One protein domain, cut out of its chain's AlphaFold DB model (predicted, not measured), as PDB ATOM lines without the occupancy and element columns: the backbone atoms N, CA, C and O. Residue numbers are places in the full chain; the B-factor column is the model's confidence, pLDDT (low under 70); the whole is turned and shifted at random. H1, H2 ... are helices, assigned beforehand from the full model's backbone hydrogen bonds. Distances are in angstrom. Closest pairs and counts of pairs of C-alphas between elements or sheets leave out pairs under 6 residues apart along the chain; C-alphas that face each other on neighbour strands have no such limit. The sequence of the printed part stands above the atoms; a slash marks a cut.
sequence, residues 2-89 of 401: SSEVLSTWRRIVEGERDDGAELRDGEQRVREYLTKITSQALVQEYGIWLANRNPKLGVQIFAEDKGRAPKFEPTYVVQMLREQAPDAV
ATOM      1  N   SER A   2       9.883  27.206 -19.504       80.81
ATOM      2  CA  SER A   2       8.700  26.336 -19.731       80.81
ATOM      3  C   SER A   2       8.172  26.363 -21.172       80.81
ATOM      4  O   SER A   2       7.820  25.316 -21.707       80.81
ATOM      5  N   SER A   3       8.177  27.537 -21.811       83.50
ATOM      6  CA  SER A   3       7.803  27.697 -23.224       83.50
ATOM      7  C   SER A   3       8.743  26.953 -24.179       83.50
ATOM      8  O   SER A   3       8.280  26.372 -25.147       83.50
ATOM      9  N   GLU A   4      10.051  26.949 -23.903       84.81
ATOM     10  CA  GLU A   4      11.067  26.309 -24.759       84.81
ATOM     11  C   GLU A   4      11.037  24.783 -24.625       84.81
ATOM     12  O   GLU A   4      11.225  24.060 -25.603       84.81
ATOM     13  N   VAL A   5      10.756  24.274 -23.418       86.19
ATOM     14  CA  VAL A   5      10.540  22.836 -23.200       86.19
ATOM     15  C   VAL A   5       9.321  22.367 -23.987       86.19
ATOM     16  O   VAL A   5       9.416  21.406 -24.745       86.19
ATOM     17  N   LEU A   6       8.194  23.072 -23.858       87.12
ATOM     18  CA  LEU A   6       6.963  22.730 -24.562       87.12
ATOM     19  C   LEU A   6       7.105  22.839 -26.085       87.12
ATOM     20  O   LEU A   6       6.642  21.945 -26.789       87.12
ATOM     21  N   SER A   7       7.792  23.864 -26.601       87.50
ATOM     22  CA  SER A   7       8.034  23.986 -28.044       87.50
ATOM     23  C   SER A   7       8.918  22.858 -28.571       87.50
ATOM     24  O   SER A   7       8.677  22.341 -29.658       87.50
ATOM     25  N   THR A   8       9.922  22.441 -27.797       85.69
ATOM     26  CA  THR A   8      10.802  21.323 -28.167       85.69
ATOM     27  C   THR A   8      10.038  20.001 -28.148       85.69
ATOM     28  O   THR A   8      10.122  19.220 -29.090       85.69
ATOM     29  N   TRP A   9       9.231  19.761 -27.111       86.94
ATOM     30  CA  TRP A   9       8.414  18.551 -27.006       86.94
ATOM     31  C   TRP A   9       7.337  18.482 -28.083       86.94
ATOM     32  O   TRP A   9       7.113  17.412 -28.637       86.94
ATOM     33  N   ARG A  10       6.717  19.614 -28.433       87.56
ATOM     34  CA  ARG A  10       5.794  19.706 -29.568       87.56
ATOM     35  C   ARG A  10       6.460  19.245 -30.864       87.56
ATOM     36  O   ARG A  10       5.922  18.367 -31.527       87.56
ATOM     37  N   ARG A  11       7.644  19.777 -31.178       86.38
ATOM     38  CA  ARG A  11       8.403  19.420 -32.386       86.38
ATOM     39  C   ARG A  11       8.765  17.931 -32.433       86.38
ATOM     40  O   ARG A  11       8.581  17.285 -33.459       86.38
ATOM     41  N   ILE A  12       9.203  17.368 -31.305       85.12
ATOM     42  CA  ILE A  12       9.501  15.932 -31.184       85.12
ATOM     43  C   ILE A  12       8.240  15.084 -31.413       85.12
ATOM     44  O   ILE A  12       8.267  14.129 -32.184       85.12
ATOM     45  N   VAL A  13       7.110  15.444 -30.791       84.75
ATOM     46  CA  VAL A  13       5.831  14.722 -30.955       84.75
ATOM     47  C   VAL A  13       5.285  14.835 -32.386       84.75
ATOM     48  O   VAL A  13       4.639  13.908 -32.878       84.75
ATOM     49  N   GLU A  14       5.559  15.945 -33.072       85.88
ATOM     50  CA  GLU A  14       5.206  16.165 -34.481       85.88
ATOM     51  C   GLU A  14       6.120  15.407 -35.466       85.88
ATOM     52  O   GLU A  14       5.801  15.346 -36.652       85.88
ATOM     53  N   GLY A  15       7.186  14.751 -34.988       79.44
ATOM     54  CA  GLY A  15       8.011  13.831 -35.776       79.44
ATOM     55  C   GLY A  15       9.472  14.246 -35.956       79.44
ATOM     56  O   GLY A  15      10.184  13.610 -36.735       79.44
ATOM     57  N   GLU A  16       9.946  15.288 -35.266       82.94
ATOM     58  CA  GLU A  16      11.376  15.607 -35.263       82.94
ATOM     59  C   GLU A  16      12.204  14.550 -34.526       82.94
ATOM     60  O   GLU A  16      11.736  13.857 -33.622       82.94
ATOM     61  N   ARG A  17      13.469  14.421 -34.941       68.19
ATOM     62  CA  ARG A  17      14.390  13.404 -34.434       68.19
ATOM     63  C   ARG A  17      14.673  13.650 -32.948       68.19
ATOM     64  O   ARG A  17      15.293  14.647 -32.591       68.19
ATOM     65  N   ASP A  18      14.222  12.731 -32.100       71.19
ATOM     66  CA  ASP A  18      14.580  12.697 -30.680       71.19
ATOM     67  C   ASP A  18      15.886  11.917 -30.509       71.19
ATOM     68  O   ASP A  18      15.880  10.691 -30.383       71.19
ATOM     69  N   ASP A  19      17.016  12.624 -30.520       64.81
ATOM     70  CA  ASP A  19      18.335  12.016 -30.310       64.81
ATOM     71  C   ASP A  19      18.495  11.429 -28.887       64.81
ATOM     72  O   ASP A  19      19.392  10.616 -28.655       64.81
ATOM     73  N   GLY A  20      17.623  11.801 -27.936       64.06
ATOM     74  CA  GLY A  20      17.636  11.313 -26.552       64.06
ATOM     75  C   GLY A  20      16.710  10.120 -26.276       64.06
ATOM     76  O   GLY A  20      16.900   9.428 -25.277       64.06
ATOM     77  N   ALA A  21      15.715   9.863 -27.135       66.38
ATOM     78  CA  ALA A  21      14.657   8.852 -26.962       66.38
ATOM     79  C   ALA A  21      13.956   8.869 -25.580       66.38
ATOM     80  O   ALA A  21      13.370   7.866 -25.146       66.38
ATOM     81  N   GLU A  22      14.019   9.995 -24.861       66.19
ATOM     82  CA  GLU A  22      13.482  10.124 -23.507       66.19
ATOM     83  C   GLU A  22      11.966  10.341 -23.523       66.19
ATOM     84  O   GLU A  22      11.288  10.009 -22.545       66.19
ATOM     85  N   LEU A  23      11.409  10.886 -24.611       69.56
ATOM     86  CA  LEU A  23      10.002  11.273 -24.708       69.56
ATOM     87  C   LEU A  23       9.100  10.116 -25.181       69.56
ATOM     88  O   LEU A  23       8.436  10.196 -26.212       69.56
ATOM     89  N   ARG A  24       9.031   9.036 -24.395       69.00
ATOM     90  CA  ARG A  24       8.005   7.988 -24.577       69.00
ATOM     91  C   ARG A  24       6.639   8.505 -24.116       69.00
ATOM     92  O   ARG A  24       6.569   9.194 -23.099       69.00
ATOM     93  N   ASP A  25       5.584   8.195 -24.870       78.19
ATOM     94  CA  ASP A  25       4.220   8.715 -24.666       78.19
ATOM     95  C   ASP A  25       4.178  10.250 -24.557       78.19
ATOM     96  O   ASP A  25       3.673  10.829 -23.590       78.19
ATOM     97  N   GLY A  26       4.760  10.934 -25.551       83.88
ATOM     98  CA  GLY A  26       4.991  12.381 -25.506       83.88
ATOM     99  C   GLY A  26       3.744  13.225 -25.230       83.88
ATOM    100  O   GLY A  26       3.818  14.173 -24.453       83.88
ATOM    101  N   GLU A  27       2.583  12.835 -25.752       88.31
ATOM    102  CA  GLU A  27       1.293  13.487 -25.471       88.31
ATOM    103  C   GLU A  27       0.931  13.460 -23.976       88.31
ATOM    104  O   GLU A  27       0.562  14.481 -23.387       88.31
ATOM    105  N   GLN A  28       1.109  12.306 -23.329       89.69
ATOM    106  CA  GLN A  28       0.844  12.123 -21.905       89.69
ATOM    107  C   GLN A  28       1.833  12.920 -21.046       89.69
ATOM    108  O   GLN A  28       1.442  13.536 -20.050       89.69
ATOM    109  N   ARG A  29       3.110  12.961 -21.448       87.31
ATOM    110  CA  ARG A  29       4.133  13.768 -20.771       87.31
ATOM    111  C   ARG A  29       3.863  15.263 -20.882       87.31
ATOM    112  O   ARG A  29       3.986  15.968 -19.879       87.31
ATOM    113  N   VAL A  30       3.461  15.744 -22.060       89.38
ATOM    114  CA  VAL A  30       3.066  17.146 -22.260       89.38
ATOM    115  C   VAL A  30       1.899  17.494 -21.338       89.38
ATOM    116  O   VAL A  30       1.985  18.478 -20.603       89.38
ATOM    117  N   ARG A  31       0.860  16.650 -21.277       90.62
ATOM    118  CA  ARG A  31      -0.273  16.824 -20.350       90.62
ATOM    119  C   ARG A  31       0.192  16.940 -18.895       90.62
ATOM    120  O   ARG A  31      -0.181  17.878 -18.195       90.62
ATOM    121  N   GLU A  32       1.029  16.014 -18.430       89.88
ATOM    122  CA  GLU A  32       1.554  16.030 -17.058       89.88
ATOM    123  C   GLU A  32       2.383  17.276 -16.759       89.88
ATOM    124  O   GLU A  32       2.301  17.828 -15.659       89.88
ATOM    125  N   TYR A  33       3.169  17.742 -17.725       89.94
ATOM    126  CA  TYR A  33       3.953  18.956 -17.574       89.94
ATOM    127  C   TYR A  33       3.068  20.207 -17.518       89.94
ATOM    128  O   TYR A  33       3.287  21.051 -16.649       89.94
ATOM    129  N   LEU A  34       2.015  20.285 -18.340       89.00
ATOM    130  CA  LEU A  34       1.057  21.399 -18.344       89.00
ATOM    131  C   LEU A  34       0.370  21.586 -16.984       89.00
ATOM    132  O   LEU A  34       0.163  22.722 -16.564       89.00
ATOM    133  N   THR A  35       0.130  20.513 -16.219       89.81
ATOM    134  CA  THR A  35      -0.416  20.635 -14.847       89.81
ATOM    135  C   THR A  35       0.494  21.413 -13.885       89.81
ATOM    136  O   THR A  35       0.022  22.022 -12.923       89.81
ATOM    137  N   LYS A  36       1.808  21.430 -14.146       90.38
ATOM    138  CA  LYS A  36       2.820  22.103 -13.317       90.38
ATOM    139  C   LYS A  36       3.039  23.563 -13.722       90.38
ATOM    140  O   LYS A  36       3.717  24.287 -12.990       90.38
ATOM    141  N   ILE A  37       2.486  23.995 -14.856       90.06
ATOM    142  CA  ILE A  37       2.645  25.346 -15.396       90.06
ATOM    143  C   ILE A  37       1.633  26.293 -14.751       90.06
ATOM    144  O   ILE A  37       0.474  25.951 -14.541       90.06
ATOM    145  N   THR A  38       2.093  27.498 -14.418       90.56
ATOM    146  CA  THR A  38       1.282  28.572 -13.819       90.56
ATOM    147  C   THR A  38       0.725  29.553 -14.851       90.56
ATOM    148  O   THR A  38      -0.269  30.219 -14.580       90.56
ATOM    149  N   SER A  39       1.347  29.657 -16.029       91.31
ATOM    150  CA  SER A  39       0.896  30.551 -17.101       91.31
ATOM    151  C   SER A  39      -0.351  30.000 -17.788       91.31
ATOM    152  O   SER A  39      -0.284  28.970 -18.459       91.31
ATOM    153  N   GLN A  40      -1.466  30.720 -17.665       91.69
ATOM    154  CA  GLN A  40      -2.729  30.369 -18.316       91.69
ATOM    155  C   GLN A  40      -2.606  30.361 -19.848       91.69
ATOM    156  O   GLN A  40      -3.132  29.462 -20.491       91.69
ATOM    157  N   ALA A  41      -1.847  31.298 -20.428       91.88
ATOM    158  CA  ALA A  41      -1.657  31.396 -21.877       91.88
ATOM    159  C   ALA A  41      -0.940  30.168 -22.465       91.88
ATOM    160  O   ALA A  41      -1.373  29.627 -23.476       91.88
ATOM    161  N   LEU A  42       0.110  29.677 -21.793       91.25
ATOM    162  CA  LEU A  42       0.820  28.466 -22.229       91.25
ATOM    163  C   LEU A  42      -0.049  27.214 -22.068       91.25
ATOM    164  O   LEU A  42      -0.022  26.330 -22.920       91.25
ATOM    165  N   VAL A  43      -0.830  27.133 -20.987       92.19
ATOM    166  CA  VAL A  43      -1.777  26.024 -20.794       92.19
ATOM    167  C   VAL A  43      -2.847  26.028 -21.887       92.19
ATOM    168  O   VAL A  43      -3.189  24.965 -22.395       92.19
ATOM    169  N   GLN A  44      -3.322  27.208 -22.289       93.50
ATOM    170  CA  GLN A  44      -4.272  27.361 -23.384       93.50
ATOM    171  C   GLN A  44      -3.678  26.910 -24.724       93.50
ATOM    172  O   GLN A  44      -4.226  26.011 -25.352       93.50
ATOM    173  N   GLU A  45      -2.549  27.484 -25.142       93.62
ATOM    174  CA  GLU A  45      -1.928  27.199 -26.443       93.62
ATOM    175  C   GLU A  45      -1.623  25.704 -26.624       93.62
ATOM    176  O   GLU A  45      -2.065  25.069 -27.585       93.62
ATOM    177  N   TYR A  46      -0.910  25.112 -25.663       92.44
ATOM    178  CA  TYR A  46      -0.499  23.711 -25.753       92.44
ATOM    179  C   TYR A  46      -1.631  22.742 -25.402       92.44
ATOM    180  O   TYR A  46      -1.609  21.596 -25.848       92.44
ATOM    181  N   GLY A  47      -2.644  23.186 -24.652       92.75
ATOM    182  CA  GLY A  47      -3.866  22.418 -24.423       92.75
ATOM    183  C   GLY A  47      -4.707  22.275 -25.690       92.75
ATOM    184  O   GLY A  47      -5.172  21.175 -25.979       92.75
ATOM    185  N   ILE A  48      -4.840  23.342 -26.485       94.19
ATOM    186  CA  ILE A  48      -5.531  23.307 -27.786       94.19
ATOM    187  C   ILE A  48      -4.758  22.447 -28.785       94.19
ATOM    188  O   ILE A  48      -5.348  21.625 -29.486       94.19
ATOM    189  N   TRP A  49      -3.431  22.594 -28.833       94.50
ATOM    190  CA  TRP A  49      -2.586  21.728 -29.654       94.50
ATOM    191  C   TRP A  49      -2.778  20.249 -29.293       94.50
ATOM    192  O   TRP A  49      -3.007  19.422 -30.176       94.50
ATOM    193  N   LEU A  50      -2.768  19.919 -27.995       92.81
ATOM    194  CA  LEU A  50      -2.986  18.546 -27.550       92.81
ATOM    195  C   LEU A  50      -4.406  18.066 -27.869       92.81
ATOM    196  O   LEU A  50      -4.572  16.915 -28.244       92.81
ATOM    197  N   ALA A  51      -5.416  18.934 -27.766       93.81
ATOM    198  CA  ALA A  51      -6.806  18.605 -28.079       93.81
ATOM    199  C   ALA A  51      -7.032  18.299 -29.567       93.81
ATOM    200  O   ALA A  51      -7.811  17.406 -29.878       93.81
ATOM    201  N   ASN A  52      -6.324  18.974 -30.477       93.31
ATOM    202  CA  ASN A  52      -6.378  18.659 -31.910       93.31
ATOM    203  C   ASN A  52      -5.759  17.302 -32.248       93.31
ATOM    204  O   ASN A  52      -6.173  16.643 -33.193       93.31
ATOM    205  N   ARG A  53      -4.740  16.889 -31.492       91.62
ATOM    206  CA  ARG A  53      -4.025  15.639 -31.754       91.62
ATOM    207  C   ARG A  53      -4.648  14.448 -31.034       91.62
ATOM    208  O   ARG A  53      -4.796  13.373 -31.604       91.62
ATOM    209  N   ASN A  54      -5.005  14.652 -29.774       92.50
ATOM    210  CA  ASN A  54      -5.623  13.670 -28.904       92.50
ATOM    211  C   ASN A  54      -6.741  14.347 -28.093       92.50
ATOM    212  O   ASN A  54      -6.505  14.813 -26.970       92.50
ATOM    213  N   PRO A  55      -7.968  14.391 -28.643       92.06
ATOM    214  CA  PRO A  55      -9.100  15.085 -28.034       92.06
ATOM    215  C   PRO A  55      -9.337  14.712 -26.567       92.06
ATOM    216  O   PRO A  55      -9.470  15.583 -25.707       92.06
ATOM    217  N   LYS A  56      -9.294  13.413 -26.243       89.94
ATOM    218  CA  LYS A  56      -9.516  12.901 -24.881       89.94
ATOM    219  C   LYS A  56      -8.475  13.414 -23.887       89.94
ATOM    220  O   LYS A  56      -8.835  13.763 -22.764       89.94
ATOM    221  N   LEU A  57      -7.196  13.449 -24.273       90.56
ATOM    222  CA  LEU A  57      -6.122  13.945 -23.403       90.56
ATOM    223  C   LEU A  57      -6.106  15.473 -23.316       90.56
ATOM    224  O   LEU A  57      -5.921  16.011 -22.224       90.56
ATOM    225  N   GLY A  58      -6.325  16.173 -24.431       90.44
ATOM    226  CA  GLY A  58      -6.336  17.636 -24.469       90.44
ATOM    227  C   GLY A  58      -7.436  18.238 -23.600       90.44
ATOM    228  O   GLY A  58      -7.181  19.139 -22.803       90.44
ATOM    229  N   VAL A  59      -8.642  17.668 -23.655       91.38
ATOM    230  CA  VAL A  59      -9.770  18.108 -22.823       91.38
ATOM    231  C   VAL A  59      -9.485  17.990 -21.326       91.38
ATOM    232  O   VAL A  59      -9.908  18.856 -20.559       91.38
ATOM    233  N   GLN A  60      -8.742  16.968 -20.886       90.38
ATOM    234  CA  GLN A  60      -8.417  16.792 -19.464       90.38
ATOM    235  C   GLN A  60      -7.653  17.984 -18.880       90.38
ATOM    236  O   GLN A  60      -7.790  18.261 -17.692       90.38
ATOM    237  N   ILE A  61      -6.890  18.714 -19.698       90.94
ATOM    238  CA  ILE A  61      -6.148  19.902 -19.257       90.94
ATOM    239  C   ILE A  61      -7.109  21.011 -18.819       90.94
ATOM    240  O   ILE A  61      -6.866  21.672 -17.813       90.94
ATOM    241  N   PHE A  62      -8.206  21.193 -19.555       89.94
ATOM    242  CA  PHE A  62      -9.219  22.207 -19.259       89.94
ATOM    243  C   PHE A  62     -10.273  21.725 -18.257       89.94
ATOM    244  O   PHE A  62     -10.920  22.531 -17.590       89.94
ATOM    245  N   ALA A  63     -10.462  20.410 -18.163       85.44
ATOM    246  CA  ALA A  63     -11.429  19.775 -17.284       85.44
ATOM    247  C   ALA A  63     -10.906  19.591 -15.848       85.44
ATOM    248  O   ALA A  63     -11.637  19.828 -14.888       85.44
ATOM    249  N   GLU A  64      -9.660  19.153 -15.661       81.44
ATOM    250  CA  GLU A  64      -9.156  18.794 -14.336       81.44
ATOM    251  C   GLU A  64      -8.753  20.008 -13.482       81.44
ATOM    252  O   GLU A  64      -7.892  20.804 -13.841       81.44
ATOM    253  N   ASP A  65      -9.256  20.063 -12.244       73.81
ATOM    254  CA  ASP A  65      -8.908  21.094 -11.250       73.81
ATOM    255  C   ASP A  65      -7.480  20.964 -10.666       73.81
ATOM    256  O   ASP A  65      -7.165  21.570  -9.642       73.81
ATOM    257  N   LYS A  66      -6.618  20.125 -11.253       78.06
ATOM    258  CA  LYS A  66      -5.301  19.774 -10.688       78.06
ATOM    259  C   LYS A  66      -4.168  20.702 -11.140       78.06
ATOM    260  O   LYS A  66      -3.054  20.575 -10.634       78.06
ATOM    261  N   GLY A  67      -4.424  21.589 -12.102       80.69
ATOM    262  CA  GLY A  67      -3.430  22.512 -12.649       80.69
ATOM    263  C   GLY A  67      -3.044  23.641 -11.688       80.69
ATOM    264  O   GLY A  67      -3.835  24.056 -10.843       80.69
ATOM    265  N   ARG A  68      -1.815  24.158 -11.829       84.25
ATOM    266  CA  ARG A  68      -1.340  25.346 -11.091       84.25
ATOM    267  C   ARG A  68      -1.765  26.680 -11.715       84.25
ATOM    268  O   ARG A  68      -1.645  27.708 -11.052       84.25
ATOM    269  N   ALA A  69      -2.199  26.680 -12.972       85.19
ATOM    270  CA  ALA A  69      -2.678  27.872 -13.663       85.19
ATOM    271  C   ALA A  69      -4.079  28.301 -13.173       85.19
ATOM    272  O   ALA A  69      -4.832  27.465 -12.661       85.19
ATOM    273  N   PRO A  70      -4.451  29.587 -13.339       86.94
ATOM    274  CA  PRO A  70      -5.822  30.047 -13.146       86.94
ATOM    275  C   PRO A  70      -6.826  29.200 -13.934       86.94
ATOM    276  O   PRO A  70      -6.552  28.779 -15.059       86.94
ATOM    277  N   LYS A  71      -7.994  28.957 -13.335       87.25
ATOM    278  CA  LYS A  71      -9.042  28.142 -13.953       87.25
ATOM    279  C   LYS A  71      -9.661  28.868 -15.140       87.25
ATOM    280  O   LYS A  71      -9.880  30.076 -15.088       87.25
ATOM    281  N   PHE A  72      -9.993  28.105 -16.171       89.12
ATOM    282  CA  PHE A  72     -10.776  28.602 -17.291       89.12
ATOM    283  C   PHE A  72     -12.268  28.509 -16.975       89.12
ATOM    284  O   PHE A  72     -12.722  27.552 -16.345       89.12
ATOM    285  N   GLU A  73     -13.028  29.504 -17.417       90.62
ATOM    286  CA  GLU A  73     -14.483  29.451 -17.349       90.62
ATOM    287  C   GLU A  73     -15.017  28.440 -18.381       90.62
ATOM    288  O   GLU A  73     -14.593  28.493 -19.539       90.62
ATOM    289  N   PRO A  74     -15.956  27.542 -18.017       92.00
ATOM    290  CA  PRO A  74     -16.482  26.534 -18.936       92.00
ATOM    291  C   PRO A  74     -17.009  27.095 -20.258       92.00
ATOM    292  O   PRO A  74     -16.693  26.561 -21.316       92.00
ATOM    293  N   THR A  75     -17.745  28.207 -20.213       92.00
ATOM    294  CA  THR A  75     -18.286  28.883 -21.401       92.00
ATOM    295  C   THR A  75     -17.180  29.310 -22.366       92.00
ATOM    296  O   THR A  75     -17.274  29.070 -23.567       92.00
ATOM    297  N   TYR A  76     -16.094  29.876 -21.831       92.94
ATOM    298  CA  TYR A  76     -14.933  30.280 -22.619       92.94
ATOM    299  C   TYR A  76     -14.219  29.072 -23.238       92.94
ATOM    300  O   TYR A  76     -13.881  29.100 -24.419       92.94
ATOM    301  N   VAL A  77     -14.029  27.985 -22.478       93.44
ATOM    302  CA  VAL A  77     -13.387  26.766 -22.999       93.44
ATOM    303  C   VAL A  77     -14.215  26.137 -24.116       93.44
ATOM    304  O   VAL A  77     -13.638  25.737 -25.125       93.44
ATOM    305  N   VAL A  78     -15.545  26.069 -23.976       92.62
ATOM    306  CA  VAL A  78     -16.427  25.546 -25.035       92.62
ATOM    307  C   VAL A  78     -16.261  26.360 -26.319       92.62
ATOM    308  O   VAL A  78     -16.038  25.773 -27.375       92.62
ATOM    309  N   GLN A  79     -16.310  27.696 -26.241       92.88
ATOM    310  CA  GLN A  79     -16.139  28.557 -27.416       92.88
ATOM    311  C   GLN A  79     -14.757  28.373 -28.059       92.88
ATOM    312  O   GLN A  79     -14.646  28.166 -29.265       92.88
ATOM    313  N   MET A  80     -13.708  28.386 -27.244       94.19
ATOM    314  CA  MET A  80     -12.330  28.225 -27.695       94.19
ATOM    315  C   MET A  80     -12.093  26.867 -28.375       94.19
ATOM    316  O   MET A  80     -11.475  26.812 -29.438       94.19
ATOM    317  N   LEU A  81     -12.587  25.766 -27.793       93.81
ATOM    318  CA  LEU A  81     -12.487  24.439 -28.410       93.81
ATOM    319  C   LEU A  81     -13.311  24.365 -29.696       93.81
ATOM    320  O   LEU A  81     -12.857  23.766 -30.661       93.81
ATOM    321  N   ARG A  82     -14.477  25.014 -29.760       91.44
ATOM    322  CA  ARG A  82     -15.283  25.057 -30.986       91.44
ATOM    323  C   ARG A  82     -14.543  25.729 -32.142       91.44
ATOM    324  O   ARG A  82     -14.642  25.266 -33.272       91.44
ATOM    325  N   GLU A  83     -13.800  26.794 -31.859       93.75
ATOM    326  CA  GLU A  83     -13.047  27.540 -32.870       93.75
ATOM    327  C   GLU A  83     -11.758  26.827 -33.302       93.75
ATOM    328  O   GLU A  83     -11.391  26.893 -34.472       93.75
ATOM    329  N   GLN A  84     -11.059  26.163 -32.374       94.62
ATOM    330  CA  GLN A  84      -9.686  25.700 -32.619       94.62
ATOM    331  C   GLN A  84      -9.479  24.186 -32.525       94.62
ATOM    332  O   GLN A  84      -8.427  23.720 -32.945       94.62
ATOM    333  N   ALA A  85     -10.418  23.422 -31.958       93.38
ATOM    334  CA  ALA A  85     -10.336  21.966 -31.781       93.38
ATOM    335  C   ALA A  85     -11.747  21.324 -31.713       93.38
ATOM    336  O   ALA A  85     -12.139  20.806 -30.660       93.38
ATOM    337  N   PRO A  86     -12.544  21.371 -32.799       90.56
ATOM    338  CA  PRO A  86     -13.962  20.993 -32.775       90.56
ATOM    339  C   PRO A  86     -14.205  19.540 -32.332       90.56
ATOM    340  O   PRO A  86     -15.146  19.276 -31.582       90.56
ATOM    341  N   ASP A  87     -13.311  18.613 -32.681       88.38
ATOM    342  CA  ASP A  87     -13.405  17.194 -32.299       88.38
ATOM    343  C   ASP A  87     -13.270  16.967 -30.781       88.38
ATOM    344  O   ASP A  87     -13.704  15.951 -30.234       88.38
ATOM    345  N   ALA A  88     -12.694  17.938 -30.065       92.69
ATOM    346  CA  ALA A  88     -12.547  17.911 -28.616       92.69
ATOM    347  C   ALA A  88     -13.783  18.426 -27.867       92.69
ATOM    348  O   ALA A  88     -13.957  18.103 -26.689       92.69
ATOM    349  N   VAL A  89     -14.669  19.177 -28.532       92.81
ATOM    350  CA  VAL A  89     -15.852  19.789 -27.903       92.81
ATOM    351  C   VAL A  89     -16.728  18.729 -27.240       92.81
ATOM    352  O   VAL A  89     -17.080  18.880 -26.070       92.81
TER     353      VAL A  89
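This is residues 2 to 89 of the 401 residues of the protein "Putative tgf beta receptor associated protein 1 protein" of Eutypa lata (strain UCR-EL1) (UniProt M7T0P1). Helices H1 to H4 zigzag side by side, alternating in direction; H5 slants on H3's end, small H6 beside it. The class is all helix, with 88 printed residues, six named helices, no named strand. The whole is compact, radius of gyration of the C-alphas 12.7 A, spanning 41 by 26 by 17 A.

Find C-alpha 40 at (-2.729, 30.369, -18.316); H3 runs 20.0 A to residue 53. Then find H1, residues 2 to 13; H2, 26 to 34; H4, 55 to 63; H5, 74 to 84; H6, 86 to 89, ending at (-15.852, 19.789, -27.903).

H3, the hub, touches H4 in a hairpin, closest C-alphas Ala 51 and Gly 58, 3.8 A apart. With residues 48 to 52 alone it only just touches H5, closest C-alphas Ile 48 and Gln 84, 6.8 A apart, 3 pairs within 8 A. Every O i to N i+4 pair is within hydrogen-bond range in H1, H2, H3 and H5; H4 has 2 of 5, but 5 of 6 O i to N i+3.

The printed part has no cut; link H1 to H2 is long; residues 17 and 19 to 24 have pLDDT under 70.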